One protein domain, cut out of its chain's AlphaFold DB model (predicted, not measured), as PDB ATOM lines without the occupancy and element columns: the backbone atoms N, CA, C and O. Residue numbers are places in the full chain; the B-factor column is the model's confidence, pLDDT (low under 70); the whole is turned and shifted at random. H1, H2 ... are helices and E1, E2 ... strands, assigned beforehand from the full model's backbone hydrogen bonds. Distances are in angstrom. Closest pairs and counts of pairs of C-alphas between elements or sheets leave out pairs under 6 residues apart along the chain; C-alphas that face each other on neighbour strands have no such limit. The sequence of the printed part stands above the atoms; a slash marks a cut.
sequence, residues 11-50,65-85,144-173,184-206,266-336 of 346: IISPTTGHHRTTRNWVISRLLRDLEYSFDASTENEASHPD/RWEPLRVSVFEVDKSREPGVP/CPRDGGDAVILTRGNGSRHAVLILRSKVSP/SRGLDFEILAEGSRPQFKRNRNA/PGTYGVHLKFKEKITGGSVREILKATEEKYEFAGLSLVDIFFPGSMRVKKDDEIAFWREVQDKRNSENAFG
ATOM      1  N   ILE A  11     278.964  90.465 196.153       93.62
ATOM      2  CA  ILE A  11     279.835  90.398 194.986       93.62
ATOM      3  C   ILE A  11     279.637  91.692 194.227       93.62
ATOM      4  O   ILE A  11     278.521  91.990 193.799       93.62
ATOM      5  N   ILE A  12     280.717  92.452 194.097       94.12
ATOM      6  CA  ILE A  12     280.723  93.773 193.481       94.12
ATOM      7  C   ILE A  12     281.603  93.712 192.241       94.12
ATOM      8  O   ILE A  12     282.737  93.238 192.288       94.12
ATOM      9  N   SER A  13     281.074  94.218 191.141       92.25
ATOM     10  CA  SER A  13     281.800  94.424 189.898       92.25
ATOM     11  C   SER A  13     282.519  95.777 189.967       92.25
ATOM     12  O   SER A  13     281.832  96.793 190.047       92.25
ATOM     13  N   PRO A  14     283.861  95.862 189.956       89.81
ATOM     14  CA  PRO A  14     284.579  97.135 190.019       89.81
ATOM     15  C   PRO A  14     284.205  98.066 188.865       89.81
ATOM     16  O   PRO A  14     283.928  99.240 189.072       89.81
ATOM     17  N   THR A  15     284.130  97.524 187.648       85.12
ATOM     18  CA  THR A  15     283.892  98.287 186.416       85.12
ATOM     19  C   THR A  15     282.491  98.889 186.371       85.12
ATOM     20  O   THR A  15     282.324 100.070 186.070       85.12
ATOM     21  N   THR A  16     281.467  98.096 186.696       83.50
ATOM     22  CA  THR A  16     280.070  98.553 186.649       83.50
ATOM     23  C   THR A  16     279.603  99.164 187.971       83.50
ATOM     24  O   THR A  16     278.664  99.959 187.980       83.50
ATOM     25  N   GLY A  17     280.251  98.824 189.089       84.00
ATOM     26  CA  GLY A  17     279.825  99.065 190.476       84.00
ATOM     27  C   GLY A  17     278.505  98.404 190.859       84.00
ATOM     28  O   GLY A  17     277.957  98.694 191.921       84.00
ATOM     29  N   HIS A  18     277.976  97.521 190.011       87.81
ATOM     30  CA  HIS A  18     276.835  96.702 190.373       87.81
ATOM     31  C   HIS A  18     277.250  95.714 191.465       87.81
ATOM     32  O   HIS A  18     278.298  95.071 191.369       87.81
ATOM     33  N   HIS A  19     276.407  95.574 192.481       90.31
ATOM     34  CA  HIS A  19     276.593  94.601 193.542       90.31
ATOM     35  C   HIS A  19     275.357  93.720 193.687       90.31
ATOM     36  O   HIS A  19     274.228  94.148 193.449       90.31
ATOM     37  N   ARG A  20     275.579  92.467 194.078       89.38
ATOM     38  CA  ARG A  20     274.521  91.493 194.359       89.38
ATOM     39  C   ARG A  20     274.904  90.616 195.535       89.38
ATOM     40  O   ARG A  20     276.089  90.391 195.780       89.38
ATOM     41  N   THR A  21     273.902  90.084 196.220       89.44
ATOM     42  CA  THR A  21     274.127  89.058 197.233       89.44
ATOM     43  C   THR A  21     274.347  87.699 196.574       89.44
ATOM     44  O   THR A  21     273.770  87.391 195.525       89.44
ATOM     45  N   THR A  22     275.222  86.879 197.155       85.62
ATOM     46  CA  THR A  22     275.476  85.524 196.657       85.62
ATOM     47  C   THR A  22     274.669  84.474 197.404       85.62
ATOM     48  O   THR A  22     274.595  84.465 198.630       85.62
ATOM     49  N   ARG A  23     274.121  83.522 196.644       80.12
ATOM     50  CA  ARG A  23     273.517  82.285 197.168       80.12
ATOM     51  C   ARG A  23     274.429  81.074 196.981       80.12
ATOM     52  O   ARG A  23     274.037  79.940 197.257       80.12
ATOM     53  N   ASN A  24     275.633  81.293 196.459       85.69
ATOM     54  CA  ASN A  24     276.555  80.225 196.135       85.69
ATOM     55  C   ASN A  24     277.377  79.832 197.362       85.69
ATOM     56  O   ASN A  24     278.223  80.587 197.837       85.69
ATOM     57  N   TRP A  25     277.185  78.593 197.812       85.19
ATOM     58  CA  TRP A  25     277.890  78.047 198.969       85.19
ATOM     59  C   TRP A  25     279.422  78.123 198.848       85.19
ATOM     60  O   TRP A  25     280.099  78.338 199.851       85.19
ATOM     61  N   VAL A  26     279.984  77.968 197.641       88.31
ATOM     62  CA  VAL A  26     281.439  78.020 197.423       88.31
ATOM     63  C   VAL A  26     281.983  79.410 197.715       88.31
ATOM     64  O   VAL A  26     282.992  79.520 198.404       88.31
ATOM     65  N   ILE A  27     281.321  80.459 197.221       90.25
ATOM     66  CA  ILE A  27     281.798  81.834 197.401       90.25
ATOM     67  C   ILE A  27     281.684  82.246 198.867       90.25
ATOM     68  O   ILE A  27     282.621  82.816 199.418       90.25
ATOM     69  N   SER A  28     280.591  81.886 199.538       89.25
ATOM     70  CA  SER A  28     280.432  82.174 200.966       89.25
ATOM     71  C   SER A  28     281.455  81.437 201.826       89.25
ATOM     72  O   SER A  28     282.025  82.013 202.750       89.25
ATOM     73  N   ARG A  29     281.736  80.163 201.516       88.94
ATOM     74  CA  ARG A  29     282.759  79.378 202.221       88.94
ATOM     75  C   ARG A  29     284.166  79.934 201.957       88.94
ATOM     76  O   ARG A  29     284.956  79.976 202.893       88.94
ATOM     77  N   LEU A  30     284.441  80.379 200.728       92.06
ATOM     78  CA  LEU A  30     285.684  81.052 200.355       92.06
ATOM     79  C   LEU A  30     285.874  82.348 201.150       92.06
ATOM     80  O   LEU A  30     286.929  82.525 201.748       92.06
ATOM     81  N   LEU A  31     284.863  83.224 201.183       92.56
ATOM     82  CA  LEU A  31     284.953  84.485 201.917       92.56
ATOM     83  C   LEU A  31     285.178  84.239 203.410       92.56
ATOM     84  O   LEU A  31     286.103  84.817 203.963       92.56
ATOM     85  N   ARG A  32     284.418  83.330 204.039       91.00
ATOM     86  CA  ARG A  32     284.600  83.024 205.467       91.00
ATOM     87  C   ARG A  32     286.026  82.559 205.782       91.00
ATOM     88  O   ARG A  32     286.590  82.974 206.782       91.00
ATOM     89  N   ASP A  33     286.616  81.698 204.955       92.06
ATOM     90  CA  ASP A  33     287.971  81.197 205.229       92.06
ATOM     91  C   ASP A  33     289.056  82.256 204.993       92.06
ATOM     92  O   ASP A  33     290.064  82.285 205.705       92.06
ATOM     93  N   LEU A  34     288.839  83.160 204.034       92.81
ATOM     94  CA  LEU A  34     289.694  84.332 203.844       92.81
ATOM     95  C   LEU A  34     289.569  85.321 205.009       92.81
ATOM     96  O   LEU A  34     290.581  85.878 205.424       92.81
ATOM     97  N   GLU A  35     288.368  85.500 205.556       91.69
ATOM     98  CA  GLU A  35     288.125  86.317 206.749       91.69
ATOM     99  C   GLU A  35     288.773  85.699 207.988       91.69
ATOM    100  O   GLU A  35     289.459  86.402 208.710       91.69
ATOM    101  N   TYR A  36     288.686  84.382 208.193       91.31
ATOM    102  CA  TYR A  36     289.414  83.743 209.294       91.31
ATOM    103  C   TYR A  36     290.932  83.887 209.160       91.31
ATOM    104  O   TYR A  36     291.632  84.077 210.153       91.31
ATOM    105  N   SER A  37     291.449  83.824 207.932       90.06
ATOM    106  CA  SER A  37     292.869  84.085 207.670       90.06
ATOM    107  C   SER A  37     293.236  85.547 207.958       90.06
ATOM    108  O   SER A  37     294.348  85.834 208.404       90.06
ATOM    109  N   PHE A  38     292.305  86.476 207.720       90.50
ATOM    110  CA  PHE A  38     292.430  87.873 208.118       90.50
ATOM    111  C   PHE A  38     292.417  88.019 209.646       90.50
ATOM    112  O   PHE A  38     293.380  88.573 210.174       90.50
ATOM    113  N   ASP A  39     291.435  87.451 210.344       90.31
ATOM    114  CA  ASP A  39     291.297  87.530 211.802       90.31
ATOM    115  C   ASP A  39     292.543  86.984 212.514       90.31
ATOM    116  O   ASP A  39     293.090  87.633 213.405       90.31
ATOM    117  N   ALA A  40     293.065  85.841 212.051       90.38
ATOM    118  CA  ALA A  40     294.308  85.261 212.561       90.38
ATOM    119  C   ALA A  40     295.516  86.194 212.364       90.38
ATOM    120  O   ALA A  40     296.409  86.267 213.202       90.38
ATOM    121  N   SER A  41     295.552  86.954 211.265       87.06
ATOM    122  CA  SER A  41     296.622  87.926 211.014       87.06
ATOM    123  C   SER A  41     296.483  89.233 211.807       87.06
ATOM    124  O   SER A  41     297.417  90.034 211.810       87.06
ATOM    125  N   THR A  42     295.330  89.460 212.441       87.38
ATOM    126  CA  THR A  42     295.023  90.627 213.282       87.38
ATOM    127  C   THR A  42     294.875  90.260 214.762       87.38
ATOM    128  O   THR A  42     294.431  91.082 215.552       87.38
ATOM    129  N   GLU A  43     295.260  89.049 215.171       88.12
ATOM    130  CA  GLU A  43     295.160  88.609 216.572       88.12
ATOM    131  C   GLU A  43     295.986  89.496 217.520       88.12
ATOM    132  O   GLU A  43     295.543  89.836 218.613       88.12
ATOM    133  N   ASN A  44     297.157  89.951 217.061       87.75
ATOM    134  CA  ASN A  44     298.052  90.842 217.807       87.75
ATOM    135  C   ASN A  44     297.821  92.323 217.472       87.75
ATOM    136  O   ASN A  44     298.754  93.125 217.501       87.75
ATOM    137  N   GLU A  45     296.611  92.700 217.075       88.88
ATOM    138  CA  GLU A  45     296.310  94.071 216.689       88.88
ATOM    139  C   GLU A  45     296.094  94.985 217.905       88.88
ATOM    140  O   GLU A  45     295.625  94.576 218.967       88.88
ATOM    141  N   ALA A  46     296.466  96.255 217.763       86.75
ATOM    142  CA  ALA A  46     296.123  97.284 218.732       86.75
ATOM    143  C   ALA A  46     294.618  97.530 218.813       86.75
ATOM    144  O   ALA A  46     293.890  97.421 217.826       86.75
ATOM    145  N   SER A  47     294.163  97.908 220.008       84.69
ATOM    146  CA  SER A  47     292.795  98.368 220.214       84.69
ATOM    147  C   SER A  47     292.474  99.524 219.274       84.69
ATOM    148  O   SER A  47     293.349 100.322 218.926       84.69
ATOM    149  N   HIS A  48     291.200  99.622 218.895       84.12
ATOM    150  CA  HIS A  48     290.708 100.742 218.104       84.12
ATOM    151  C   HIS A  48     291.106 102.062 218.792       84.12
ATOM    152  O   HIS A  48     290.730 102.264 219.951       84.12
ATOM    153  N   PRO A  49     291.864 102.946 218.120       80.69
ATOM    154  CA  PRO A  49     292.278 104.210 218.711       80.69
ATOM    155  C   PRO A  49     291.059 105.100 218.954       80.69
ATOM    156  O   PRO A  49     290.115 105.088 218.162       80.69
ATOM    157  N   ASP A  50     291.061 105.873 220.038       79.12
ATOM    158  CA  ASP A  50     289.998 106.848 220.276       79.12
ATOM    159  C   ASP A  50     290.044 107.906 219.153       79.12
ATOM    160  O   ASP A  50     291.099 108.526 218.963       79.12
ATOM    161  N   ARG A  65     299.399  97.650 214.027       85.88
ATOM    162  CA  ARG A  65     298.476  98.788 214.037       85.88
ATOM    163  C   ARG A  65     297.052  98.331 213.718       85.88
ATOM    164  O   ARG A  65     296.882  97.477 212.856       85.88
ATOM    165  N   TRP A  66     296.070  98.971 214.353       88.94
ATOM    166  CA  TRP A  66     294.662  98.801 214.014       88.94
ATOM    167  C   TRP A  66     294.350  99.222 212.568       88.94
ATOM    168  O   TRP A  66     294.625 100.357 212.168       88.94
ATOM    169  N   GLU A  67     293.773  98.309 211.790       90.50
ATOM    170  CA  GLU A  67     293.447  98.469 210.376       90.50
ATOM    171  C   GLU A  67     291.928  98.659 210.167       90.50
ATOM    172  O   GLU A  67     291.169  97.691 210.261       90.50
ATOM    173  N   PRO A  68     291.442  99.858 209.803       90.88
ATOM    174  CA  PRO A  68     290.008 100.104 209.623       90.88
ATOM    175  C   PRO A  68     289.370  99.267 208.513       90.88
ATOM    176  O   PRO A  68     288.209  98.881 208.610       90.88
ATOM    177  N   LEU A  69     290.127  98.997 207.453       94.75
ATOM    178  CA  LEU A  69     289.738  98.130 206.350       94.75
ATOM    179  C   LEU A  69     291.014  97.519 205.754       94.75
ATOM    180  O   LEU A  69     292.057  98.170 205.670       94.75
ATOM    181  N   ARG A  70     290.937  96.273 205.303       95.00
ATOM    182  CA  ARG A  70     291.977  95.643 204.493       95.00
ATOM    183  C   ARG A  70     291.386  95.207 203.166       95.00
ATOM    184  O   ARG A  70     290.454  94.405 203.140       95.00
ATOM    185  N   VAL A  71     291.984  95.663 202.069       96.75
ATOM    186  CA  VAL A  71     291.693  95.126 200.735       96.75
ATOM    187  C   VAL A  71     292.769  94.100 200.390       96.75
ATOM    188  O   VAL A  71     293.934  94.443 200.199       96.75
ATOM    189  N   SER A  72     292.401  92.821 200.364       96.69
ATOM    190  CA  SER A  72     293.305  91.732 199.975       96.69
ATOM    191  C   SER A  72     293.133  91.432 198.497       96.69
ATOM    192  O   SER A  72     292.036  91.095 198.055       96.69
ATOM    193  N   VAL A  73     294.214  91.552 197.736       96.56
ATOM    194  CA  VAL A  73     294.195  91.403 196.286       96.56
ATOM    195  C   VAL A  73     294.712  90.025 195.905       96.56
ATOM    196  O   VAL A  73     295.825  89.634 196.262       96.56
ATOM    197  N   PHE A  74     293.908  89.309 195.133       94.62
ATOM    198  CA  PHE A  74     294.219  87.996 194.594       94.62
ATOM    199  C   PHE A  74     294.156  88.024 193.072       94.62
ATOM    200  O   PHE A  74     293.365  88.753 192.487       94.62
ATOM    201  N   GLU A  75     294.960  87.197 192.420       91.94
ATOM    202  CA  GLU A  75     294.889  86.952 190.983       91.94
ATOM    203  C   GLU A  75     294.486  85.499 190.723       91.94
ATOM    204  O   GLU A  75     294.934  84.583 191.419       91.94
ATOM    205  N   VAL A  76     293.629  85.274 189.726       90.06
ATOM    206  CA  VAL A  76     293.228  83.918 189.330       90.06
ATOM    207  C   VAL A  76     294.428  83.146 188.773       90.06
ATOM    208  O   VAL A  76     295.096  83.588 187.837       90.06
ATOM    209  N   ASP A  77     294.691  81.962 189.330       85.50
ATOM    210  CA  ASP A  77     295.781  81.098 188.887       85.50
ATOM    211  C   ASP A  77     295.391  80.278 187.649       85.50
ATOM    212  O   ASP A  77     294.461  79.474 187.682       85.50
ATOM    213  N   LYS A  78     296.161  80.424 186.563       78.31
ATOM    214  CA  LYS A  78     295.949  79.698 185.298       78.31
ATOM    215  C   LYS A  78     296.478  78.267 185.301       78.31
ATOM    216  O   LYS A  78     296.152  77.496 184.398       78.31
ATOM    217  N   SER A  79     297.351  77.937 186.256       79.06
ATOM    218  CA  SER A  79     298.073  76.661 186.255       79.06
ATOM    219  C   SER A  79     297.164  75.457 186.522       79.06
ATOM    220  O   SER A  79     297.534  74.327 186.212       79.06
ATOM    221  N   ARG A  80     295.969  75.694 187.076       81.69
ATOM    222  CA  ARG A  80     295.034  74.657 187.512       81.69
ATOM    223  C   ARG A  80     293.653  74.860 186.907       81.69
ATOM    224  O   ARG A  80     293.238  75.978 186.614       81.69
ATOM    225  N   GLU A  81     292.937  73.755 186.730       82.94
ATOM    226  CA  GLU A  81     291.593  73.781 186.166       82.94
ATOM    227  C   GLU A  81     290.579  74.392 187.146       82.94
ATOM    228  O   GLU A  81     290.434  73.898 188.267       82.94
ATOM    229  N   PRO A  82     289.818  75.423 186.738       84.69
ATOM    230  CA  PRO A  82     288.805  76.017 187.596       84.69
ATOM    231  C   PRO A  82     287.694  75.010 187.929       84.69
ATOM    232  O   PRO A  82     287.176  74.295 187.063       84.69
ATOM    233  N   GLY A  83     287.293  74.982 189.199       83.69
ATOM    234  CA  GLY A  83     286.253  74.095 189.715       83.69
ATOM    235  C   GLY A  83     286.736  72.697 190.114       83.69
ATOM    236  O   GLY A  83     285.901  71.830 190.399       83.69
ATOM    237  N   VAL A  84     288.054  72.461 190.153       88.69
ATOM    238  CA  VAL A  84     288.658  71.203 190.615       88.69
ATOM    239  C   VAL A  84     289.332  71.408 191.983       88.69
ATOM    240  O   VAL A  84     290.395  72.014 192.065       88.69
ATOM    241  N   PRO A  85     288.729  70.911 193.078       89.62
ATOM    242  CA  PRO A  85     289.318  70.942 194.416       89.62
ATOM    243  C   PRO A  85     290.722  70.334 194.502       89.62
ATOM    244  O   PRO A  85     290.958  69.225 194.015       89.62
ATOM    245  N   CYS A 144     278.855  78.141 185.975       82.19
ATOM    246  CA  CYS A 144     279.364  79.384 185.392       82.19
ATOM    247  C   CYS A 144     280.303  79.097 184.204       82.19
ATOM    248  O   CYS A 144     280.821  77.976 184.081       82.19
ATOM    249  N   PRO A 145     280.507  80.082 183.312       80.56
ATOM    250  CA  PRO A 145     281.577  80.044 182.323       80.56
ATOM    251  C   PRO A 145     282.963  79.893 182.977       80.56
ATOM    252  O   PRO A 145     283.184  80.295 184.122       80.56
ATOM    253  N   ARG A 146     283.883  79.241 182.256       79.75
ATOM    254  CA  ARG A 146     285.248  78.902 182.724       79.75
ATOM    255  C   ARG A 146     286.357  79.580 181.913       79.75
ATOM    256  O   ARG A 146     287.542  79.360 182.166       79.75
ATOM    257  N   ASP A 147     285.956  80.384 180.940       71.75
ATOM    258  CA  ASP A 147     286.765  81.239 180.073       71.75
ATOM    259  C   ASP A 147     287.163  82.569 180.752       71.75
ATOM    260  O   ASP A 147     287.676  83.494 180.120       71.75
ATOM    261  N   GLY A 148     287.005  82.638 182.076       70.94
ATOM    262  CA  GLY A 148     287.273  83.815 182.889       70.94
ATOM    263  C   GLY A 148     286.088  84.769 182.963       70.94
ATOM    264  O   GLY A 148     285.207  84.769 182.112       70.94
ATOM    265  N   GLY A 149     286.093  85.578 184.017       77.81
ATOM    266  CA  GLY A 149     285.188  86.706 184.197       77.81
ATOM    267  C   GLY A 149     285.973  87.989 184.442       77.81
ATOM    268  O   GLY A 149     287.213  87.988 184.461       77.81
ATOM    269  N   ASP A 150     285.238  89.075 184.639       84.81
ATOM    270  CA  ASP A 150     285.814  90.344 185.067       84.81
ATOM    271  C   ASP A 150     286.325  90.274 186.512       84.81
ATOM    272  O   ASP A 150     286.112  89.296 187.239       84.81
ATOM    273  N   ALA A 151     287.082  91.297 186.913       90.62
ATOM    274  CA  ALA A 151     287.496  91.426 188.303       90.62
ATOM    275  C   ALA A 151     286.254  91.550 189.197       90.62
ATOM    276  O   ALA A 151     285.263  92.152 188.797       90.62
ATOM    277  N   VAL A 152     286.314  91.007 190.410       94.19
ATOM    278  CA  VAL A 152     285.218  91.097 191.382       94.19
ATOM    279  C   VAL A 152     285.753  91.425 192.763       94.19
ATOM    280  O   VAL A 152     286.880  91.068 193.102       94.19
ATOM    281  N   ILE A 153     284.930  92.065 193.582       95.81
ATOM    282  CA  ILE A 153     285.210  92.298 194.994       95.81
ATOM    283  C   ILE A 153     284.218  91.495 195.827       95.81
ATOM    284  O   ILE A 153     283.010  91.574 195.607       95.81
ATOM    285  N   LEU A 154     284.736  90.720 196.777       95.00
ATOM    286  CA  LEU A 154     283.960  89.983 197.770       95.00
ATOM    287  C   LEU A 154     284.064  90.692 199.119       95.00
ATOM    288  O   LEU A 154     285.167  90.971 199.588       95.00
ATOM    289  N   THR A 155     282.937  90.965 199.765       94.62
ATOM    290  CA  THR A 155     282.907  91.536 201.120       94.62
ATOM    291  C   THR A 155     281.563  91.248 201.785       94.62
ATOM    292  O   THR A 155     280.576  90.981 201.101       94.62
ATOM    293  N   ARG A 156     281.489  91.316 203.118       90.94
ATOM    294  CA  ARG A 156     280.202  91.352 203.837       90.94
ATOM    295  C   ARG A 156     279.566  92.747 203.842       90.94
ATOM    296  O   ARG A 156     278.428  92.893 204.269       90.94
ATOM    297  N   GLY A 157     280.278  93.758 203.345       89.44
ATOM    298  CA  GLY A 157     279.816  95.139 203.293       89.44
ATOM    299  C   GLY A 157     280.175  95.930 204.549       89.44
ATOM    300  O   GLY A 157     281.128  95.594 205.260       89.44
ATOM    301  N   ASN A 158     279.431  97.009 204.806       87.94
ATOM    302  CA  ASN A 158     279.684  97.875 205.955       87.94
ATOM    303  C   ASN A 158     279.559  97.106 207.282       87.94
ATOM    304  O   ASN A 158     278.653  96.295 207.460       87.94
ATOM    305  N   GLY A 159     280.479  97.363 208.212       84.69
ATOM    306  CA  GLY A 159     280.647  96.592 209.448       84.69
ATOM    307  C   GLY A 159     281.663  95.451 209.337       84.69
ATOM    308  O   GLY A 159     282.111  94.946 210.363       84.69
ATOM    309  N   SER A 160     282.090  95.084 208.123       89.06
ATOM    310  CA  SER A 160     283.254  94.214 207.921       89.06
ATOM    311  C   SER A 160     284.526  95.028 207.690       89.06
ATOM    312  O   SER A 160     284.496  96.103 207.093       89.06
ATOM    313  N   ARG A 161     285.663  94.506 208.159       92.06
ATOM    314  CA  ARG A 161     286.989  95.126 207.993       92.06
ATOM    315  C   ARG A 161     287.791  94.508 206.846       92.06
ATOM    316  O   ARG A 161     288.975  94.803 206.691       92.06
ATOM    317  N   HIS A 162     287.164  93.664 206.027       94.94
ATOM    318  CA  HIS A 162     287.835  92.919 204.967       94.94
ATOM    319  C   HIS A 162     287.062  92.997 203.649       94.94
ATOM    320  O   HIS A 162     285.855  92.757 203.579       94.94
ATOM    321  N   ALA A 163     287.786  93.332 202.585       96.00
ATOM    322  CA  ALA A 163     287.325  93.215 201.213       96.00
ATOM    323  C   ALA A 163     288.370  92.442 200.403       96.00
ATOM    324  O   ALA A 163     289.576  92.654 200.536       96.00
ATOM    325  N   VAL A 164     287.916  91.526 199.558       96.62
ATOM    326  CA  VAL A 164     288.776  90.662 198.751       96.62
ATOM    327  C   VAL A 164     288.592  91.039 197.292       96.62
ATOM    328  O   VAL A 164     287.554  90.745 196.708       96.62
ATOM    329  N   LEU A 165     289.597  91.672 196.695       96.56
ATOM    330  CA  LEU A 165     289.616  91.989 195.270       96.56
ATOM    331  C   LEU A 165     290.231  90.815 194.505       96.56
ATOM    332  O   LEU A 165     291.420  90.530 194.641       96.56
ATOM    333  N   ILE A 166     289.433  90.140 193.687       94.81
ATOM    334  CA  ILE A 166     289.879  89.063 192.804       94.81
ATOM    335  C   ILE A 166     290.036  89.635 191.400       94.81
ATOM    336  O   ILE A 166     289.068  90.006 190.741       94.81
ATOM    337  N   LEU A 167     291.276  89.694 190.935       91.75
ATOM    338  CA  LEU A 167     291.628  90.155 189.607       91.75
ATOM    339  C   LEU A 167     291.457  89.038 188.585       91.75
ATOM    340  O   LEU A 167     291.893  87.898 188.790       91.75
ATOM    341  N   ARG A 168     290.930  89.420 187.422       85.94
ATOM    342  CA  ARG A 168     291.049  88.641 186.193       85.94
ATOM    343  C   ARG A 168     292.517  88.286 185.938       85.94
ATOM    344  O   ARG A 168     293.398  89.137 186.053       85.94
ATOM    345  N   SER A 169     292.764  87.056 185.489       73.50
ATOM    346  CA  SER A 169     294.095  86.656 185.027       73.50
ATOM    347  C   SER A 169     294.492  87.512 183.813       73.50
ATOM    348  O   SER A 169     293.792  87.517 182.790       73.50
ATOM    349  N   LYS A 170     295.616  88.234 183.895       62.53
ATOM    350  CA  LYS A 170     296.118  89.011 182.753       62.53
ATOM    351  C   LYS A 170     296.632  88.048 181.683       62.53
ATOM    352  O   LYS A 170     297.500  87.215 181.948       62.53
ATOM    353  N   VAL A 171     296.106  88.125 180.461       53.78
ATOM    354  CA  VAL A 171     296.778  87.514 179.303       53.78
ATOM    355  C   VAL A 171     298.043  88.339 179.098       53.78
ATOM    356  O   VAL A 171     297.946  89.535 178.831       53.78
ATOM    357  N   SER A 172     299.223  87.753 179.321       37.53
ATOM    358  CA  SER A 172     300.451  88.422 178.888       37.53
ATOM    359  C   SER A 172     300.369  88.518 177.369       37.53
ATOM    360  O   SER A 172     300.141  87.482 176.744       37.53
ATOM    361  N   PRO A 173     300.523  89.705 176.759       37.34
ATOM    362  CA  PRO A 173     300.699  89.769 175.321       37.34
ATOM    363  C   PRO A 173     301.962  88.967 175.010       37.34
ATOM    364  O   PRO A 173     303.063  89.337 175.431       37.34
ATOM    365  N   SER A 184     291.572  83.142 178.291       61.16
ATOM    366  CA  SER A 184     291.414  83.523 179.695       61.16
ATOM    367  C   SER A 184     290.856  82.325 180.481       61.16
ATOM    368  O   SER A 184     289.894  81.692 180.059       61.16
ATOM    369  N   ARG A 185     291.507  81.936 181.580       71.00
ATOM    370  CA  ARG A 185     291.063  80.822 182.430       71.00
ATOM    371  C   ARG A 185     290.666  81.379 183.783       71.00
ATOM    372  O   ARG A 185     291.456  82.068 184.423       71.00
ATOM    373  N   GLY A 186     289.446  81.078 184.209       79.62
ATOM    374  CA  GLY A 186     288.911  81.531 185.486       79.62
ATOM    375  C   GLY A 186     287.416  81.286 185.596       79.62
ATOM    376  O   GLY A 186     286.744  81.065 184.593       79.62
ATOM    377  N   LEU A 187     286.904  81.300 186.822       85.88
ATOM    378  CA  LEU A 187     285.466  81.257 187.067       85.88
ATOM    379  C   LEU A 187     284.903  82.668 186.923       85.88
ATOM    380  O   LEU A 187     285.469  83.609 187.477       85.88
ATOM    381  N   ASP A 188     283.784  82.802 186.218       87.50
ATOM    382  CA  ASP A 188     282.997  84.030 186.267       87.50
ATOM    383  C   ASP A 188     282.251  84.092 187.606       87.50
ATOM    384  O   ASP A 188     281.240  83.414 187.815       87.50
ATOM    385  N   PHE A 189     282.790  84.882 188.536       88.62
ATOM    386  CA  PHE A 189     282.239  85.027 189.878       88.62
ATOM    387  C   PHE A 189     280.895  85.757 189.899       88.62
ATOM    388  O   PHE A 189     280.094  85.470 190.787       88.62
ATOM    389  N   GLU A 190     280.609  86.649 188.946       87.50
ATOM    390  CA  GLU A 190     279.321  87.348 188.892       87.50
ATOM    391  C   GLU A 190     278.186  86.401 188.509       87.50
ATOM    392  O   GLU A 190     277.092  86.480 189.072       87.50
ATOM    393  N   ILE A 191     278.437  85.484 187.571       85.56
ATOM    394  CA  ILE A 191     277.466  84.445 187.205       85.56
ATOM    395  C   ILE A 191     277.407  83.370 188.293       85.56
ATOM    396  O   ILE A 191     276.320  82.935 188.673       85.56
ATOM    397  N   LEU A 192     278.561  82.968 188.839       86.50
ATOM    398  CA  LEU A 192     278.627  81.984 189.921       86.50
ATOM    399  C   LEU A 192     277.889  82.467 191.181       86.50
ATOM    400  O   LEU A 192     277.302  81.635 191.875       86.50
ATOM    401  N   ALA A 193     277.886  83.783 191.443       86.81
ATOM    402  CA  ALA A 193     277.201  84.463 192.546       86.81
ATOM    403  C   ALA A 193     275.752  84.028 192.726       86.81
ATOM    404  O   ALA A 193     275.284  83.812 193.846       86.81
ATOM    405  N   GLU A 194     275.050  83.931 191.606       78.81
ATOM    406  CA  GLU A 194     273.618  83.697 191.563       78.81
ATOM    407  C   GLU A 194     273.260  82.245 191.885       78.81
ATOM    408  O   GLU A 194     272.123  81.935 192.244       78.81
ATOM    409  N   GLY A 195     274.254  81.357 191.815       71.44
ATOM    410  CA  GLY A 195     274.091  79.927 192.002       71.44
ATOM    411  C   GLY A 195     273.634  79.247 190.714       71.44
ATOM    412  O   GLY A 195     274.179  79.485 189.638       71.44
ATOM    413  N   SER A 196     272.662  78.345 190.829       60.00
ATOM    414  CA  SER A 196     272.243  77.456 189.743       60.00
ATOM    415  C   SER A 196     271.444  78.187 188.653       60.00
ATOM    416  O   SER A 196     270.222  78.058 188.580       60.00
ATOM    417  N   ARG A 197     272.120  78.930 187.770       57.97
ATOM    418  CA  ARG A 197     271.544  79.372 186.491       57.97
ATOM    419  C   ARG A 197     271.611  78.260 185.425       57.97
ATOM    420  O   ARG A 197     272.478  77.389 185.492       57.97
ATOM    421  N   PRO A 198     270.725  78.280 184.408       52.56
ATOM    422  CA  PRO A 198     270.928  77.552 183.153       52.56
ATOM    423  C   PRO A 198     272.308  77.891 182.583       52.56
ATOM    424  O   PRO A 198     272.656  79.066 182.481       52.56
ATOM    425  N   GLN A 199     273.104  76.888 182.221       48.59
ATOM    426  CA  GLN A 199     274.450  77.131 181.714       48.59
ATOM    427  C   GLN A 199     274.356  77.761 180.313       48.59
ATOM    428  O   GLN A 199     273.755  77.186 179.404       48.59
ATOM    429  N   PHE A 200     274.961  78.934 180.115       44.38
ATOM    430  CA  PHE A 200     275.124  79.519 178.785       44.38
ATOM    431  C   PHE A 200     276.213  78.745 178.032       44.38
ATOM    432  O   PHE A 200     277.403  78.903 178.297       44.38
ATOM    433  N   LYS A 201     275.824  77.892 177.080       45.34
ATOM    434  CA  LYS A 201     276.743  77.447 176.029       45.34
ATOM    435  C   LYS A 201     276.748  78.514 174.945       45.34
ATOM    436  O   LYS A 201     275.743  78.697 174.261       45.34
ATOM    437  N   ARG A 202     277.895  79.158 174.729       41.66
ATOM    438  CA  ARG A 202     278.154  79.968 173.534       41.66
ATOM    439  C   ARG A 202     278.292  79.046 172.312       41.66
ATOM    440  O   ARG A 202     279.377  78.874 171.770       41.66
ATOM    441  N   ASN A 203     277.201  78.403 171.904       42.09
ATOM    442  CA  ASN A 203     277.071  77.821 170.574       42.09
ATOM    443  C   ASN A 203     276.266  78.805 169.720       42.09
ATOM    444  O   ASN A 203     275.273  79.360 170.182       42.09
ATOM    445  N   ARG A 204     276.700  79.020 168.474       45.44
ATOM    446  CA  ARG A 204     276.080  79.943 167.505       45.44
ATOM    447  C   ARG A 204     274.608  79.584 167.215       45.44
ATOM    448  O   ARG A 204     273.857  80.425 166.742       45.44
ATOM    449  N   ASN A 205     274.203  78.369 167.589       43.66
ATOM    450  CA  ASN A 205     272.837  77.867 167.565       43.66
ATOM    451  C   ASN A 205     272.356  77.771 169.023       43.66
ATOM    452  O   ASN A 205     272.574  76.763 169.700       43.66
ATOM    453  N   ALA A 206     271.812  78.875 169.533       44.66
ATOM    454  CA  ALA A 206     271.453  79.066 170.932       44.66
ATOM    455  C   ALA A 206     270.280  78.166 171.361       44.66
ATOM    456  O   ALA A 206     269.122  78.569 171.310       44.66
ATOM    457  N   PRO A 266     291.754  78.643 199.396       89.56
ATOM    458  CA  PRO A 266     290.873  78.823 198.237       89.56
ATOM    459  C   PRO A 266     290.914  77.667 197.227       89.56
ATOM    460  O   PRO A 266     289.882  77.216 196.718       89.56
ATOM    461  N   GLY A 267     292.108  77.121 196.979       89.12
ATOM    462  CA  GLY A 267     292.292  76.049 196.008       89.12
ATOM    463  C   GLY A 267     291.615  74.729 196.398       89.12
ATOM    464  O   GLY A 267     291.207  73.975 195.514       89.12
ATOM    465  N   THR A 268     291.406  74.460 197.690       89.12
ATOM    466  CA  THR A 268     290.647  73.280 198.157       89.12
ATOM    467  C   THR A 268     289.171  73.368 197.784       89.12
ATOM    468  O   THR A 268     288.508  72.355 197.578       89.12
ATOM    469  N   TYR A 269     288.651  74.582 197.606       88.75
ATOM    470  CA  TYR A 269     287.292  74.780 197.135       88.75
ATOM    471  C   TYR A 269     287.160  74.629 195.631       88.75
ATOM    472  O   TYR A 269     286.029  74.558 195.178       88.75
ATOM    473  N   GLY A 270     288.261  74.522 194.878       88.88
ATOM    474  CA  GLY A 270     288.287  74.566 193.413       88.88
ATOM    475  C   GLY A 270     288.403  75.985 192.853       88.88
ATOM    476  O   GLY A 270     288.179  76.190 191.660       88.88
ATOM    477  N   VAL A 271     288.733  76.961 193.708       90.88
ATOM    478  CA  VAL A 271     288.954  78.362 193.341       90.88
ATOM    479  C   VAL A 271     290.441  78.676 193.496       90.88
ATOM    480  O   VAL A 271     290.932  78.954 194.585       90.88
ATOM    481  N   HIS A 272     291.195  78.571 192.408       91.25
ATOM    482  CA  HIS A 272     292.646  78.740 192.454       91.25
ATOM    483  C   HIS A 272     293.017  80.222 192.385       91.25
ATOM    484  O   HIS A 272     292.913  80.851 191.333       91.25
ATOM    485  N   LEU A 273     293.434  80.771 193.526       91.50
ATOM    486  CA  LEU A 273     293.826  82.167 193.691       91.50
ATOM    487  C   LEU A 273     295.281  82.251 194.145       91.50
ATOM    488  O   LEU A 273     295.723  81.465 194.982       91.50
ATOM    489  N   LYS A 274     296.003  83.237 193.622       91.50
ATOM    490  CA  LYS A 274     297.338  83.630 194.065       91.50
ATOM    491  C   LYS A 274     297.233  84.959 194.790       91.50
ATOM    492  O   LYS A 274     296.740  85.929 194.223       91.50
ATOM    493  N   PHE A 275     297.677  84.993 196.040       93.19
ATOM    494  CA  PHE A 275     297.768  86.245 196.778       93.19
ATOM    495  C   PHE A 275     298.775  87.165 196.085       93.19
ATOM    496  O   PHE A 275     299.883  86.735 195.761       93.19
ATOM    497  N   LYS A 276     298.373  88.410 195.840       93.25
ATOM    498  CA  LYS A 276     299.198  89.400 195.153       93.25
ATOM    499  C   LYS A 276     299.715  90.446 196.128       93.25
ATOM    500  O   LYS A 276     300.920  90.622 196.252       93.25
ATOM    501  N   GLU A 277     298.813  91.132 196.817       95.06
ATOM    502  CA  GLU A 277     299.171  92.151 197.803       95.06
ATOM    503  C   GLU A 277     298.007  92.446 198.751       95.06
ATOM    504  O   GLU A 277     296.860  92.083 198.491       95.06
ATOM    505  N   LYS A 278     298.304  93.144 199.848       94.44
ATOM    506  CA  LYS A 278     297.299  93.743 200.729       94.44
ATOM    507  C   LYS A 278     297.419  95.263 200.685       94.44
ATOM    508  O   LYS A 278     298.529  95.792 200.656       94.44
ATOM    509  N   ILE A 279     296.281  95.946 200.699       95.31
ATOM    510  CA  ILE A 279     296.182  97.400 200.799       95.31
ATOM    511  C   ILE A 279     295.579  97.720 202.165       95.31
ATOM    512  O   ILE A 279     294.489  97.254 202.502       95.31
ATOM    513  N   THR A 280     296.326  98.487 202.950       93.25
ATOM    514  CA  THR A 280     296.020  98.883 204.330       93.25
ATOM    515  C   THR A 280     296.342 100.364 204.492       93.25
ATOM    516  O   THR A 280     297.192 100.885 203.771       93.25
ATOM    517  N   GLY A 281     295.709 101.043 205.444       89.00
ATOM    518  CA  GLY A 281     295.906 102.475 205.678       89.00
ATOM    519  C   GLY A 281     295.342 102.903 207.028       89.00
ATOM    520  O   GLY A 281     294.802 102.080 207.764       89.00
ATOM    521  N   GLY A 282     295.469 104.185 207.367       87.12
ATOM    522  CA  GLY A 282     295.004 104.722 208.649       87.12
ATOM    523  C   GLY A 282     293.508 105.034 208.689       87.12
ATOM    524  O   GLY A 282     292.959 105.256 209.762       87.12
ATOM    525  N   SER A 283     292.838 105.067 207.536       88.94
ATOM    526  CA  SER A 283     291.403 105.342 207.435       88.94
ATOM    527  C   SER A 283     290.788 104.645 206.224       88.94
ATOM    528  O   SER A 283     291.458 104.479 205.207       88.94
ATOM    529  N   VAL A 284     289.501 104.281 206.301       92.31
ATOM    530  CA  VAL A 284     288.786 103.626 205.186       92.31
ATOM    531  C   VAL A 284     288.936 104.437 203.894       92.31
ATOM    532  O   VAL A 284     289.306 103.881 202.868       92.31
ATOM    533  N   ARG A 285     288.769 105.766 203.955       92.00
ATOM    534  CA  ARG A 285     288.946 106.678 202.806       92.00
ATOM    535  C   ARG A 285     290.306 106.547 202.110       92.00
ATOM    536  O   ARG A 285     290.374 106.574 200.887       92.00
ATOM    537  N   GLU A 286     291.378 106.401 202.886       92.56
ATOM    538  CA  GLU A 286     292.751 106.314 202.388       92.56
ATOM    539  C   GLU A 286     292.957 104.978 201.685       92.56
ATOM    540  O   GLU A 286     293.538 104.927 200.609       92.56
ATOM    541  N   ILE A 287     292.399 103.909 202.253       94.88
ATOM    542  CA  ILE A 287     292.438 102.569 201.668       94.88
ATOM    543  C   ILE A 287     291.640 102.524 200.367       94.88
ATOM    544  O   ILE A 287     292.121 101.949 199.394       94.88
ATOM    545  N   LEU A 288     290.458 103.148 200.317       95.38
ATOM    546  CA  LEU A 288     289.665 103.234 199.088       95.38
ATOM    547  C   LEU A 288     290.406 104.021 198.005       95.38
ATOM    548  O   LEU A 288     290.483 103.554 196.873       95.38
ATOM    549  N   LYS A 289     291.020 105.155 198.360       94.88
ATOM    550  CA  LYS A 289     291.850 105.938 197.438       94.88
ATOM    551  C   LYS A 289     293.054 105.134 196.932       94.88
ATOM    552  O   LYS A 289     293.239 105.017 195.727       94.88
ATOM    553  N   ALA A 290     293.820 104.513 197.829       95.69
ATOM    554  CA  ALA A 290     294.977 103.690 197.474       95.69
ATOM    555  C   ALA A 290     294.591 102.454 196.641       95.69
ATOM    556  O   ALA A 290     295.365 101.981 195.809       95.69
ATOM    557  N   THR A 291     293.387 101.919 196.860       96.00
ATOM    558  CA  THR A 291     292.830 100.834 196.046       96.00
ATOM    559  C   THR A 291     292.500 101.328 194.646       96.00
ATOM    560  O   THR A 291     292.863 100.648 193.695       96.00
ATOM    561  N   GLU A 292     291.894 102.508 194.507       95.56
ATOM    562  CA  GLU A 292     291.579 103.123 193.212       95.56
ATOM    563  C   GLU A 292     292.838 103.465 192.401       95.56
ATOM    564  O   GLU A 292     292.906 103.177 191.209       95.56
ATOM    565  N   GLU A 293     293.871 104.006 193.053       95.06
ATOM    566  CA  GLU A 293     295.157 104.329 192.414       95.06
ATOM    567  C   GLU A 293     295.844 103.089 191.818       95.06
ATOM    568  O   GLU A 293     296.495 103.170 190.775       95.06
ATOM    569  N   LYS A 294     295.705 101.925 192.468       94.12
ATOM    570  CA  LYS A 294     296.300 100.659 192.005       94.12
ATOM    571  C   LYS A 294     295.391  99.865 191.070       94.12
ATOM    572  O   LYS A 294     295.882  99.153 190.188       94.12
ATOM    573  N   TYR A 295     294.087  99.932 191.304       93.75
ATOM    574  CA  TYR A 295     293.063  99.125 190.659       93.75
ATOM    575  C   TYR A 295     291.885 100.013 190.283       93.75
ATOM    576  O   TYR A 295     291.033 100.335 191.108       93.75
ATOM    577  N   GLU A 296     291.843 100.356 189.002       90.56
ATOM    578  CA  GLU A 296     290.818 101.214 188.423       90.56
ATOM    579  C   GLU A 296     289.397 100.726 188.757       90.56
ATOM    580  O   GLU A 296     289.071  99.542 188.614       90.56
ATOM    581  N   PHE A 297     288.570 101.661 189.217       91.44
ATOM    582  CA  PHE A 297     287.185 101.534 189.672       91.44
ATOM    583  C   PHE A 297     286.944 100.644 190.901       91.44
ATOM    584  O   PHE A 297     285.827 100.609 191.432       91.44
ATOM    585  N   ALA A 298     287.961  99.947 191.412       93.50
ATOM    586  CA  ALA A 298     287.813  99.090 192.583       93.50
ATOM    587  C   ALA A 298     287.569  99.905 193.859       93.50
ATOM    588  O   ALA A 298     286.683  99.557 194.639       93.50
ATOM    589  N   GLY A 299     288.295 101.007 194.057       93.06
ATOM    590  CA  GLY A 299     288.102 101.877 195.214       93.06
ATOM    591  C   GLY A 299     286.769 102.618 195.153       93.06
ATOM    592  O   GLY A 299     286.041 102.638 196.144       93.06
ATOM    593  N   LEU A 300     286.408 103.146 193.978       93.06
ATOM    594  CA  LEU A 300     285.144 103.853 193.765       93.06
ATOM    595  C   LEU A 300     283.929 102.944 194.005       93.06
ATOM    596  O   LEU A 300     282.976 103.363 194.653       93.06
ATOM    597  N   SER A 301     283.958 101.696 193.525       93.19
ATOM    598  CA  SER A 301     282.849 100.743 193.723       93.19
ATOM    599  C   SER A 301     282.608 100.370 195.193       93.19
ATOM    600  O   SER A 301     281.493 100.009 195.566       93.19
ATOM    601  N   LEU A 302     283.633 100.488 196.041       94.56
ATOM    602  CA  LEU A 302     283.547 100.230 197.476       94.56
ATOM    603  C   LEU A 302     283.026 101.432 198.279       94.56
ATOM    604  O   LEU A 302     282.579 101.239 199.412       94.56
ATOM    605  N   VAL A 303     283.059 102.652 197.724       93.75
ATOM    606  CA  VAL A 303     282.578 103.864 198.414       93.75
ATOM    607  C   VAL A 303     281.115 103.708 198.809       93.75
ATOM    608  O   VAL A 303     280.799 103.870 199.982       93.75
ATOM    609  N   ASP A 304     280.248 103.307 197.879       90.75
ATOM    610  CA  ASP A 304     278.808 103.156 198.142       90.75
ATOM    611  C   ASP A 304     278.502 102.038 199.155       90.75
ATOM    612  O   ASP A 304     277.462 102.045 199.812       90.75
ATOM    613  N   ILE A 305     279.420 101.080 199.311       92.69
ATOM    614  CA  ILE A 305     279.262  99.932 200.207       92.69
ATOM    615  C   ILE A 305     279.643 100.292 201.642       92.69
ATOM    616  O   ILE A 305     278.900  99.977 202.568       92.69
ATOM    617  N   PHE A 306     280.787 100.951 201.843       92.94
ATOM    618  CA  PHE A 306     281.263 101.337 203.178       92.94
ATOM    619  C   PHE A 306     280.723 102.699 203.638       92.94
ATOM    620  O   PHE A 306     280.637 102.957 204.839       92.94
ATOM    621  N   PHE A 307     280.301 103.549 202.701       92.50
ATOM    622  CA  PHE A 307     279.667 104.842 202.940       92.50
ATOM    623  C   PHE A 307     278.331 104.918 202.181       92.50
ATOM    624  O   PHE A 307     278.234 105.625 201.180       92.50
ATOM    625  N   PRO A 308     277.260 104.257 202.662       85.69
ATOM    626  CA  PRO A 308     275.962 104.240 201.974       85.69
ATOM    627  C   PRO A 308     275.318 105.631 201.826       85.69
ATOM    628  O   PRO A 308     274.442 105.829 200.992       85.69
ATOM    629  N   GLY A 309     275.756 106.612 202.624       85.69
ATOM    630  CA  GLY A 309     275.380 108.026 202.507       85.69
ATOM    631  C   GLY A 309     276.369 108.881 201.705       85.69
ATOM    632  O   GLY A 309     276.345 110.104 201.840       85.69
ATOM    633  N   SER A 310     277.241 108.251 200.912       85.62
ATOM    634  CA  SER A 310     278.424 108.837 200.275       85.62
ATOM    635  C   SER A 310     279.522 109.272 201.257       85.62
ATOM    636  O   SER A 310     279.297 109.538 202.443       85.62
ATOM    637  N   MET A 311     280.758 109.311 200.761       90.38
ATOM    638  CA  MET A 311     281.933 109.681 201.542       90.38
ATOM    639  C   MET A 311     282.120 111.201 201.553       90.38
ATOM    640  O   MET A 311     282.163 111.849 200.510       90.38
ATOM    641  N   ARG A 312     282.296 111.783 202.744       88.00
ATOM    642  CA  ARG A 312     282.620 113.209 202.894       88.00
ATOM    643  C   ARG A 312     284.126 113.436 202.821       88.00
ATOM    644  O   ARG A 312     284.890 112.790 203.536       88.00
ATOM    645  N   VAL A 313     284.533 114.413 202.017       88.56
ATOM    646  CA  VAL A 313     285.935 114.776 201.783       88.56
ATOM    647  C   VAL A 313     286.127 116.260 202.107       88.56
ATOM    648  O   VAL A 313     285.310 117.081 201.707       88.56
ATOM    649  N   LYS A 314     287.176 116.596 202.871       83.69
ATOM    650  CA  LYS A 314     287.487 117.986 203.273       83.69
ATOM    651  C   LYS A 314     288.612 118.632 202.461       83.69
ATOM    652  O   LYS A 314     288.678 119.850 202.417       83.69
ATOM    653  N   LYS A 315     289.535 117.836 201.912       88.38
ATOM    654  CA  LYS A 315     290.721 118.337 201.206       88.38
ATOM    655  C   LYS A 315     290.412 118.516 199.725       88.38
ATOM    656  O   LYS A 315     289.918 117.575 199.107       88.38
ATOM    657  N   ASP A 316     290.777 119.663 199.166       87.25
ATOM    658  CA  ASP A 316     290.515 119.984 197.759       87.25
ATOM    659  C   ASP A 316     291.185 118.992 196.795       87.25
ATOM    660  O   ASP A 316     290.554 118.550 195.835       87.25
ATOM    661  N   ASP A 317     292.399 118.530 197.110       89.19
ATOM    662  CA  ASP A 317     293.124 117.536 196.302       89.19
ATOM    663  C   ASP A 317     292.385 116.189 196.215       89.19
ATOM    664  O   ASP A 317     292.361 115.530 195.176       89.19
ATOM    665  N   GLU A 318     291.764 115.756 197.317       87.81
ATOM    666  CA  GLU A 318     290.974 114.522 197.343       87.81
ATOM    667  C   GLU A 318     289.654 114.704 196.580       87.81
ATOM    668  O   GLU A 318     289.210 113.774 195.910       87.81
ATOM    669  N   ILE A 319     289.042 115.893 196.636       90.62
ATOM    670  CA  ILE A 319     287.835 116.212 195.858       90.62
ATOM    671  C   ILE A 319     288.142 116.156 194.358       90.62
ATOM    672  O   ILE A 319     287.368 115.564 193.604       90.62
ATOM    673  N   ALA A 320     289.265 116.740 193.930       92.12
ATOM    674  CA  ALA A 320     289.704 116.702 192.538       92.12
ATOM    675  C   ALA A 320     289.938 115.260 192.063       92.12
ATOM    676  O   ALA A 320     289.419 114.881 191.014       92.12
ATOM    677  N   PHE A 321     290.616 114.440 192.876       93.81
ATOM    678  CA  PHE A 321     290.842 113.022 192.587       93.81
ATOM    679  C   PHE A 321     289.532 112.250 192.380       93.81
ATOM    680  O   PHE A 321     289.346 111.596 191.357       93.81
ATOM    681  N   TRP A 322     288.591 112.332 193.327       92.56
ATOM    682  CA  TRP A 322     287.334 111.582 193.215       92.56
ATOM    683  C   TRP A 322     286.457 112.077 192.065       92.56
ATOM    684  O   TRP A 322     285.771 111.265 191.444       92.56
ATOM    685  N   ARG A 323     286.509 113.377 191.746       91.44
ATOM    686  CA  ARG A 323     285.831 113.935 190.572       91.44
ATOM    687  C   ARG A 323     286.405 113.357 189.282       91.44
ATOM    688  O   ARG A 323     285.636 112.871 188.465       91.44
ATOM    689  N   GLU A 324     287.728 113.326 189.142       93.19
ATOM    690  CA  GLU A 324     288.397 112.736 187.977       93.19
ATOM    691  C   GLU A 324     288.028 111.257 187.799       93.19
ATOM    692  O   GLU A 324     287.662 110.829 186.706       93.19
ATOM    693  N   VAL A 325     288.055 110.475 188.881       91.56
ATOM    694  CA  VAL A 325     287.686 109.051 188.849       91.56
ATOM    695  C   VAL A 325     286.212 108.863 188.464       91.56
ATOM    696  O   VAL A 325     285.879 107.971 187.679       91.56
ATOM    697  N   GLN A 326     285.315 109.702 188.988       89.00
ATOM    698  CA  GLN A 326     283.889 109.652 188.668       89.00
ATOM    699  C   GLN A 326     283.619 110.046 187.209       89.00
ATOM    700  O   GLN A 326     282.865 109.354 186.524       89.00
ATOM    701  N   ASP A 327     284.275 111.097 186.719       89.31
ATOM    702  CA  ASP A 327     284.200 111.534 185.325       89.31
ATOM    703  C   ASP A 327     284.743 110.449 184.392       89.31
ATOM    704  O   ASP A 327     284.107 110.119 183.392       89.31
ATOM    705  N   LYS A 328     285.851 109.796 184.762       88.94
ATOM    706  CA  LYS A 328     286.409 108.658 184.022       88.94
ATOM    707  C   LYS A 328     285.432 107.483 183.959       88.94
ATOM    708  O   LYS A 328     285.248 106.907 182.890       88.94
ATOM    709  N   ARG A 329     284.749 107.148 185.056       85.44
ATOM    710  CA  ARG A 329     283.726 106.084 185.057       85.44
ATOM    711  C   ARG A 329     282.482 106.449 184.240       85.44
ATOM    712  O   ARG A 329     281.800 105.559 183.738       85.44
ATOM    713  N   ASN A 330     282.171 107.738 184.136       84.69
ATOM    714  CA  ASN A 330     281.056 108.251 183.341       84.69
ATOM    715  C   ASN A 330     281.411 108.469 181.866       84.69
ATOM    716  O   ASN A 330     280.513 108.592 181.034       84.69
ATOM    717  N   SER A 331     282.702 108.517 181.544       84.31
ATOM    718  CA  SER A 331     283.185 108.627 180.175       84.31
ATOM    719  C   SER A 331     282.846 107.385 179.347       84.31
ATOM    720  O   SER A 331     282.486 106.326 179.869       84.31
ATOM    721  N   GLU A 332     282.924 107.535 178.028       80.69
ATOM    722  CA  GLU A 332     282.679 106.441 177.097       80.69
ATOM    723  C   GLU A 332     283.684 105.305 177.321       80.69
ATOM    724  O   GLU A 332     284.896 105.522 177.378       80.69
ATOM    725  N   ASN A 333     283.178 104.079 177.435       80.50
ATOM    726  CA  ASN A 333     284.004 102.881 177.543       80.50
ATOM    727  C   ASN A 333     283.755 101.940 176.351       80.50
ATOM    728  O   ASN A 333     283.040 102.273 175.410       80.50
ATOM    729  N   ALA A 334     284.323 100.732 176.386       74.62
ATOM    730  CA  ALA A 334     284.166  99.738 175.317       74.62
ATOM    731  C   ALA A 334     282.702  99.331 175.023       74.62
ATOM    732  O   ALA A 334     282.428  98.740 173.980       74.62
ATOM    733  N   PHE A 335     281.774  99.626 175.936       74.81
ATOM    734  CA  PHE A 335     280.342  99.354 175.826       74.81
ATOM    735  C   PHE A 335     279.514 100.616 175.512       74.81
ATOM    736  O   PHE A 335     278.288 100.532 175.446       74.81
ATOM    737  N   GLY A 336     280.169 101.760 175.280       80.94
ATOM    738  CA  GLY A 336     279.557 103.032 174.906       80.94
ATOM    739  C   GLY A 336     279.367 103.998 176.078       80.94
ATOM    740  O   GLY A 336     280.081 103.947 177.083       80.94
TER     741      GLY A 336
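Overview. This is residues 11 to 50, 65 to 85, 144 to 173, 184 to 206 and 266 to 336 of the 346 residues of an uncharacterized protein of Orbilia oligospora (UniProt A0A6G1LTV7). A twisted sheet of four strands makes the core, with the long helix H1 crossing one face and the helical hairpin H4 and H5 covering the other, in three layers. H6 lies farther out beyond that hairpin, while residues 194 to 206, with no named element, reach away to 34 A from the mean of the C-alphas. The printed part has 185 residues, with six named helices and five named strands in the order E1 H1 E2 E3 E4 H2 H3 E5 H4 H5 H6; the sheet, E3 E4 E2 E5, is mixed. The class is mixed, helices and strands, with under half of the residues in named elements. The whole is compact, with a radius of gyration of the C-alphas of 17.4 A and spans of 58 by 44 by 33 A.

Arrangement. The sheet runs E3, residues 152 to 155, E4, 162 to 167, E2, 70 to 76, and E5, 273 to 279, and is only just strongly twisted, up to 4.4 A off its best plane. E3 and E4 form an antiparallel hairpin, with N 154 and O 164 at 2.8 A. E4 and E2 are parallel, with N 74 and O 165 at 2.8 A; E2 and E5 are antiparallel, with N 73 and O 277 at 2.8 A. H1, residues 25 to 41, is on one face at a height over the sheet of 9.4 A, slantwise to the strands; its closest C-alpha to E4 is Glu 35, 6.8 A from that of His 162. On the opposite face H4, residues 284 to 294, runs along the strands at a height of 9.2 A. H5, residues 298 to 306, touches H4 at a shallow tilt of 21 degrees, opposite ways; the closest C-alphas are those of Glu 292 and Gly 299, 4.2 A. H6, residues 316 to 330, is near H4, and close but not clearly touching H5, with the C-alphas of Leu 300 and Val 325 closest at 7.6 A. H3, residues 266 to 269, touches H1, the closest C-alphas being Pro 266 and Leu 30, 6.0 A. H2, residues 189 to 193, only grazes the sheet with residues 189 to 190. E1, residues 19 to 21, pairs with no named strand. Every O i to N i+4 pair is within hydrogen-bond range in H1, H2, H4 and H6; H5 has 3 of 5, and H3 is too short for one.

Along the chain. E1 begins at C-alpha 19, (276.593, 94.601, 193.542). H1 is 24.4 A long, H6 20.9 A, E2 19.2 A and E5 17.0 A. H6 ends at C-alpha 330, (281.056, 108.251, 183.341).

Size, cuts and confidence. The farthest C-alphas, Asp 50 and Asn 205, are 62.6 A apart. Four cuts leave C-alpha gaps of 13.3 A from 50 to 65, 15.9 A from 85 to 144, 12.0 A from 173 to 184 and 33.5 A from 206 to 266. Of the links printed whole, none is long. Mean pLDDT of the printed part is 85.3; residues 170 to 173, 184 and 196 to 206 are under 70.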